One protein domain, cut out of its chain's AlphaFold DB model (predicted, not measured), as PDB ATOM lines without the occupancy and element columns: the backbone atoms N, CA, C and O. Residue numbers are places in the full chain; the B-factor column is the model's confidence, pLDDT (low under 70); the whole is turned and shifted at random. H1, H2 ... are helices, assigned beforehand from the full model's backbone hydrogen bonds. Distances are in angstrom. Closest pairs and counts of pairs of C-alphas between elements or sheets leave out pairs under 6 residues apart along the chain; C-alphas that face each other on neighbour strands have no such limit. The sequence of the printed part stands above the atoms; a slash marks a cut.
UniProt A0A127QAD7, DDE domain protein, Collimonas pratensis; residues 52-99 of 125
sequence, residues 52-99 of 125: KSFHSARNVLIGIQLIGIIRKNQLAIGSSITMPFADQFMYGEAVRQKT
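AT A GLANCE: This is residues 52 to 99 of the 125 residues of the protein "DDE domain protein" of Collimonas pratensis (UniProt A0A127QAD7). Two helices make an open V: the longer, H1, meets the first part of H2 near its own last residues, and a long loop, residues 72 to 84, closes the narrow end. The other ends, residues 52 to 61 and 94 to 99, stick out free. The printed part has 48 residues with two named helices, H1 then H2, and no named strand; the class is all helix. It is elongated, 41 by 21 by 15 A, and only just loose, close to compact, with a radius of gyration of the C-alphas of 11.8 A.

HOW THE PARTS SIT: H1, residues 54 to 71, touches H2, residues 85 to 99, with its residues 66 to 70 alone. Their closest C-alphas, those of Ile 70 and Gln 88, are 7.0 A apart. They run opposite ways at a steep tilt of 54 degrees. In H1 every O i to N i+4 pair is within hydrogen-bond range, in H2 10 of 11.

IN THESE COORDINATES: H1 measures 25.8 A from C-alpha 54 at (50.392, -46.627, 4.067) to C-alpha 71. H2 measures 21.6 A, ending at C-alpha 99 at (37.580, -35.323, -5.585).

THE WHOLE: The C-alphas farthest apart, of Lys 52 and Ser 80, are 41.4 A apart. The printed part has no cut. The link is long, 13 residues. Model pLDDT is under 70 at residues 76 to 82 and 96 to 99.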
ATOM      1  N   LYS A  52      54.007 -46.036  10.253       81.50
ATOM      2  CA  LYS A  52      53.217 -47.174  10.764       81.50
ATOM      3  C   LYS A  52      52.086 -47.629   9.827       81.50
ATOM      4  O   LYS A  52      51.520 -48.695  10.035       81.50
ATOM      5  N   SER A  53      51.708 -46.824   8.826       82.62
ATOM      6  CA  SER A  53      50.675 -47.189   7.852       82.62
ATOM      7  C   SER A  53      50.876 -46.517   6.490       82.62
ATOM      8  O   SER A  53      51.342 -45.376   6.404       82.62
ATOM      9  N   PHE A  54      50.424 -47.187   5.425       79.06
ATOM     10  CA  PHE A  54      50.392 -46.627   4.067       79.06
ATOM     11  C   PHE A  54      49.523 -45.372   3.959       79.06
ATOM     12  O   PHE A  54      49.823 -44.473   3.175       79.06
ATOM     13  N   HIS A  55      48.449 -45.285   4.747       82.12
ATOM     14  CA  HIS A  55      47.573 -44.118   4.743       82.12
ATOM     15  C   HIS A  55      48.305 -42.872   5.256       82.12
ATOM     16  O   HIS A  55      48.217 -41.806   4.645       82.12
ATOM     17  N   SER A  56      49.074 -43.029   6.338       81.62
ATOM     18  CA  SER A  56      49.910 -41.971   6.909       81.62
ATOM     19  C   SER A  56      50.996 -41.531   5.926       81.62
ATOM     20  O   SER A  56      51.103 -40.339   5.646       81.62
ATOM     21  N   ALA A  57      51.722 -42.486   5.333       83.25
ATOM     22  CA  ALA A  57      52.754 -42.200   4.333       83.25
ATOM     23  C   ALA A  57      52.188 -41.423   3.138       83.25
ATOM     24  O   ALA A  57      52.720 -40.390   2.732       83.25
ATOM     25  N   ARG A  58      51.046 -41.884   2.616       83.62
ATOM     26  CA  ARG A  58      50.355 -41.245   1.500       83.62
ATOM     27  C   ARG A  58      50.003 -39.797   1.832       83.62
ATOM     28  O   ARG A  58      50.328 -38.918   1.041       83.62
ATOM     29  N   ASN A  59      49.363 -39.542   2.975       84.50
ATOM     30  CA  ASN A  59      48.950 -38.189   3.363       84.50
ATOM     31  C   ASN A  59      50.141 -37.226   3.482       84.50
ATOM     32  O   ASN A  59      50.036 -36.099   3.005       84.50
ATOM     33  N   VAL A  60      51.281 -37.678   4.014       85.62
ATOM     34  CA  VAL A  60      52.494 -36.848   4.088       85.62
ATOM     35  C   VAL A  60      53.061 -36.541   2.704       85.62
ATOM     36  O   VAL A  60      53.334 -35.379   2.408       85.62
ATOM     37  N   LEU A  61      53.170 -37.539   1.821       84.62
ATOM     38  CA  LEU A  61      53.639 -37.321   0.446       84.62
ATOM     39  C   LEU A  61      52.756 -36.317  -0.308       84.62
ATOM     40  O   LEU A  61      53.258 -35.455  -1.028       84.62
ATOM     41  N   ILE A  62      51.442 -36.389  -0.100       85.25
ATOM     42  CA  ILE A  62      50.497 -35.436  -0.686       85.25
ATOM     43  C   ILE A  62      50.683 -34.035  -0.103       85.25
ATOM     44  O   ILE A  62      50.643 -33.072  -0.860       85.25
ATOM     45  N   GLY A  63      50.877 -33.912   1.212       87.75
ATOM     46  CA  GLY A  63      51.135 -32.621   1.850       87.75
ATOM     47  C   GLY A  63      52.382 -31.952   1.270       87.75
ATOM     48  O   GLY A  63      52.331 -30.791   0.874       87.75
ATOM     49  N   ILE A  64      53.469 -32.711   1.104       86.12
ATOM     50  CA  ILE A  64      54.713 -32.229   0.480       86.12
ATOM     51  C   ILE A  64      54.463 -31.766  -0.961       86.12
ATOM     52  O   ILE A  64      54.924 -30.695  -1.363       86.12
ATOM     53  N   GLN A  65      53.688 -32.533  -1.731       85.31
ATOM     54  CA  GLN A  65      53.312 -32.159  -3.093       85.31
ATOM     55  C   GLN A  65      52.469 -30.875  -3.122       85.31
ATOM     56  O   GLN A  65      52.743 -29.984  -3.926       85.31
ATOM     57  N   LEU A  66      51.489 -30.748  -2.224       86.44
ATOM     58  CA  LEU A  66      50.616 -29.578  -2.115       86.44
ATOM     59  C   LEU A  66      51.410 -28.314  -1.765       86.44
ATOM     60  O   LEU A  66      51.239 -27.288  -2.420       86.44
ATOM     61  N   ILE A  67      52.340 -28.406  -0.812       87.00
ATOM     62  CA  ILE A  67      53.268 -27.318  -0.474       87.00
ATOM     63  C   ILE A  67      54.083 -26.902  -1.708       87.00
ATOM     64  O   ILE A  67      54.270 -25.711  -1.954       87.00
ATOM     65  N   GLY A  68      54.539 -27.862  -2.516       86.56
ATOM     66  CA  GLY A  68      55.233 -27.586  -3.774       86.56
ATOM     67  C   GLY A  68      54.372 -26.825  -4.790       86.56
ATOM     68  O   GLY A  68      54.863 -25.888  -5.417       86.56
ATOM     69  N   ILE A  69      53.095 -27.189  -4.929       85.44
ATOM     70  CA  ILE A  69      52.138 -26.523  -5.833       85.44
ATOM     71  C   ILE A  69      51.847 -25.091  -5.357       85.44
ATOM     72  O   ILE A  69      51.861 -24.166  -6.171       85.44
ATOM     73  N   ILE A  70      51.664 -24.901  -4.045       85.38
ATOM     74  CA  ILE A  70      51.493 -23.584  -3.410       85.38
ATOM     75  C   ILE A  70      52.708 -22.700  -3.687       85.38
ATOM     76  O   ILE A  70      52.569 -21.598  -4.199       85.38
ATOM     77  N   ARG A  71      53.921 -23.201  -3.421       84.88
ATOM     78  CA  ARG A  71      55.171 -22.447  -3.630       84.88
ATOM     79  C   ARG A  71      55.419 -22.076  -5.090       84.88
ATOM     80  O   ARG A  71      56.115 -21.102  -5.354       84.88
ATOM     81  N   LYS A  72      54.883 -22.861  -6.029       86.12
ATOM     82  CA  LYS A  72      54.936 -22.579  -7.470       86.12
ATOM     83  C   LYS A  72      53.807 -21.651  -7.938       86.12
ATOM     84  O   LYS A  72      53.741 -21.379  -9.131       86.12
ATOM     85  N   ASN A  73      52.932 -21.185  -7.038       80.12
ATOM     86  CA  ASN A  73      51.737 -20.389  -7.337       80.12
ATOM     87  C   ASN A  73      50.825 -21.040  -8.398       80.12
ATOM     88  O   ASN A  73      50.189 -20.359  -9.194       80.12
ATOM     89  N   GLN A  74      50.777 -22.376  -8.427       79.69
ATOM     90  CA  GLN A  74      50.004 -23.152  -9.409       79.69
ATOM     91  C   GLN A  74      48.604 -23.526  -8.909       79.69
ATOM     92  O   GLN A  74      47.846 -24.187  -9.617       79.69
ATOM     93  N   LEU A  75      48.244 -23.122  -7.689       76.19
ATOM     94  CA  LEU A  75      46.869 -23.226  -7.227       76.19
ATOM     95  C   LEU A  75      46.044 -22.141  -7.918       76.19
ATOM     96  O   LEU A  75      46.225 -20.957  -7.648       76.19
ATOM     97  N   ALA A  76      45.138 -22.556  -8.804       66.38
ATOM     98  CA  ALA A  76      44.165 -21.680  -9.449       66.38
ATOM     99  C   ALA A  76      43.119 -21.211  -8.423       66.38
ATOM    100  O   ALA A  76      41.997 -21.708  -8.367       66.38
ATOM    101  N   ILE A  77      43.525 -20.287  -7.560       65.00
ATOM    102  CA  ILE A  77      42.649 -19.548  -6.657       65.00
ATOM    103  C   ILE A  77      42.277 -18.278  -7.423       65.00
ATOM    104  O   ILE A  77      43.163 -17.604  -7.947       65.00
ATOM    105  N   GLY A  78      40.977 -18.002  -7.568       59.97
ATOM    106  CA  GLY A  78      40.461 -16.853  -8.319       59.97
ATOM    107  C   GLY A  78      41.266 -15.577  -8.048       59.97
ATOM    108  O   GLY A  78      41.616 -15.273  -6.909       59.97
ATOM    109  N   SER A  79      41.602 -14.875  -9.123       57.09
ATOM    110  CA  SER A  79      42.722 -13.944  -9.300       57.09
ATOM    111  C   SER A  79      42.678 -12.618  -8.516       57.09
ATOM    112  O   SER A  79      43.125 -11.598  -9.032       57.09
ATOM    113  N   SER A  80      42.165 -12.579  -7.284       56.72
ATOM    114  CA  SER A  80      42.044 -11.313  -6.540       56.72
ATOM    115  C   SER A  80      42.295 -11.377  -5.035       56.72
ATOM    116  O   SER A  80      42.173 -10.346  -4.377       56.72
ATOM    117  N   ILE A  81      42.663 -12.527  -4.461       59.31
ATOM    118  CA  ILE A  81      42.990 -12.609  -3.029       59.31
ATOM    119  C   ILE A  81      44.340 -13.299  -2.856       59.31
ATOM    120  O   ILE A  81      44.468 -14.508  -3.046       59.31
ATOM    121  N   THR A  82      45.350 -12.526  -2.453       67.62
ATOM    122  CA  THR A  82      46.595 -13.070  -1.899       67.62
ATOM    123  C   THR A  82      46.263 -13.699  -0.554       67.62
ATOM    124  O   THR A  82      46.264 -13.043   0.483       67.62
ATOM    125  N   MET A  83      45.912 -14.980  -0.585       71.06
ATOM    126  CA  MET A  83      45.655 -15.759   0.617       71.06
ATOM    127  C   MET A  83      46.991 -16.056   1.319       71.06
ATOM    128  O   MET A  83      47.970 -16.386   0.641       71.06
ATOM    129  N   PRO A  84      47.060 -15.988   2.657       81.06
ATOM    130  CA  PRO A  84      48.167 -16.541   3.426       81.06
ATOM    131  C   PRO A  84      48.429 -18.006   3.058       81.06
ATOM    132  O   PRO A  84      47.518 -18.744   2.688       81.06
ATOM    133  N   PHE A  85      49.676 -18.460   3.203       79.88
ATOM    134  CA  PHE A  85      50.072 -19.838   2.881       79.88
ATOM    135  C   PHE A  85      49.185 -20.896   3.560       79.88
ATOM    136  O   PHE A  85      48.827 -21.895   2.939       79.88
ATOM    137  N   ALA A  86      48.806 -20.658   4.821       81.38
ATOM    138  CA  ALA A  86      47.914 -21.537   5.570       81.38
ATOM    139  C   ALA A  86      46.541 -21.658   4.893       81.38
ATOM    140  O   ALA A  86      46.065 -22.764   4.664       81.38
ATOM    141  N   ASP A  87      45.953 -20.541   4.475       83.38
ATOM    142  CA  ASP A  87      44.630 -20.524   3.851       83.38
ATOM    143  C   ASP A  87      44.656 -21.183   2.463       83.38
ATOM    144  O   ASP A  87      43.726 -21.903   2.092       83.38
ATOM    145  N   GLN A  88      45.758 -21.026   1.719       82.06
ATOM    146  CA  GLN A  88      45.985 -21.751   0.464       82.06
ATOM    147  C   GLN A  88      46.102 -23.265   0.686       82.06
ATOM    148  O   GLN A  88      45.555 -24.052  -0.090       82.06
ATOM    149  N   PHE A  89      46.787 -23.678   1.754       83.62
ATOM    150  CA  PHE A  89      46.916 -25.082   2.134       83.62
ATOM    151  C   PHE A  89      45.560 -25.689   2.506       83.62
ATOM    152  O   PHE A  89      45.176 -26.715   1.944       83.62
ATOM    153  N   MET A  90      44.790 -25.010   3.359       82.25
ATOM    154  CA  MET A  90      43.453 -25.454   3.765       82.25
ATOM    155  C   MET A  90      42.498 -25.557   2.573       82.25
ATOM    156  O   MET A  90      41.780 -26.550   2.425       82.25
ATOM    157  N   TYR A  91      42.520 -24.565   1.679       81.94
ATOM    158  CA  TYR A  91      41.724 -24.592   0.454       81.94
ATOM    159  C   TYR A  91      42.123 -25.759  -0.462       81.94
ATOM    160  O   TYR A  91      41.258 -26.493  -0.949       81.94
ATOM    161  N   GLY A  92      43.425 -25.988  -0.651       80.69
ATOM    162  CA  GLY A  92      43.943 -27.102  -1.448       80.69
ATOM    163  C   GLY A  92      43.553 -28.477  -0.897       80.69
ATOM    164  O   GLY A  92      43.168 -29.368  -1.663       80.69
ATOM    165  N   GLU A  93      43.573 -28.653   0.427       78.56
ATOM    166  CA  GLU A  93      43.070 -29.876   1.060       78.56
ATOM    167  C   GLU A  93      41.556 -30.050   0.860       78.56
ATOM    168  O   GLU A  93      41.107 -31.152   0.521       78.56
ATOM    169  N   ALA A  94      40.771 -28.977   0.996       73.94
ATOM    170  CA  ALA A  94      39.317 -29.004   0.838       73.94
ATOM    171  C   ALA A  94      38.876 -29.340  -0.599       73.94
ATOM    172  O   ALA A  94      37.993 -30.183  -0.798       73.94
ATOM    173  N   VAL A  95      39.520 -28.751  -1.616       70.81
ATOM    174  CA  VAL A  95      39.273 -29.071  -3.038       70.81
ATOM    175  C   VAL A  95      39.557 -30.551  -3.317       70.81
ATOM    176  O   VAL A  95      38.815 -31.214  -4.045       70.81
ATOM    177  N   ARG A  96      40.584 -31.115  -2.676       69.31
ATOM    178  CA  ARG A  96      40.961 -32.521  -2.837       69.31
ATOM    179  C   ARG A  96      40.038 -33.503  -2.110       69.31
ATOM    180  O   ARG A  96      39.833 -34.621  -2.585       69.31
ATOM    181  N   GLN A  97      39.487 -33.143  -0.952       64.19
ATOM    182  CA  GLN A  97      38.531 -34.015  -0.257       64.19
ATOM    183  C   GLN A  97      37.255 -34.233  -1.090       64.19
ATOM    184  O   GLN A  97      36.729 -35.346  -1.100       64.19
ATOM    185  N   LYS A  98      36.837 -33.230  -1.876       54.91
ATOM    186  CA  LYS A  98      35.711 -33.345  -2.819       54.91
ATOM    187  C   LYS A  98      35.987 -34.319  -3.975       54.91
ATOM    188  O   LYS A  98      35.102 -35.081  -4.345       54.91
ATOM    189  N   THR A  99      37.217 -34.387  -4.495       54.16
ATOM    190  CA  THR A  99      37.580 -35.323  -5.585       54.16
ATOM    191  C   THR A  99      37.806 -36.769  -5.118       54.16
ATOM    192  O   THR A  99      37.738 -37.705  -5.917       54.16
TER     193      THR A  99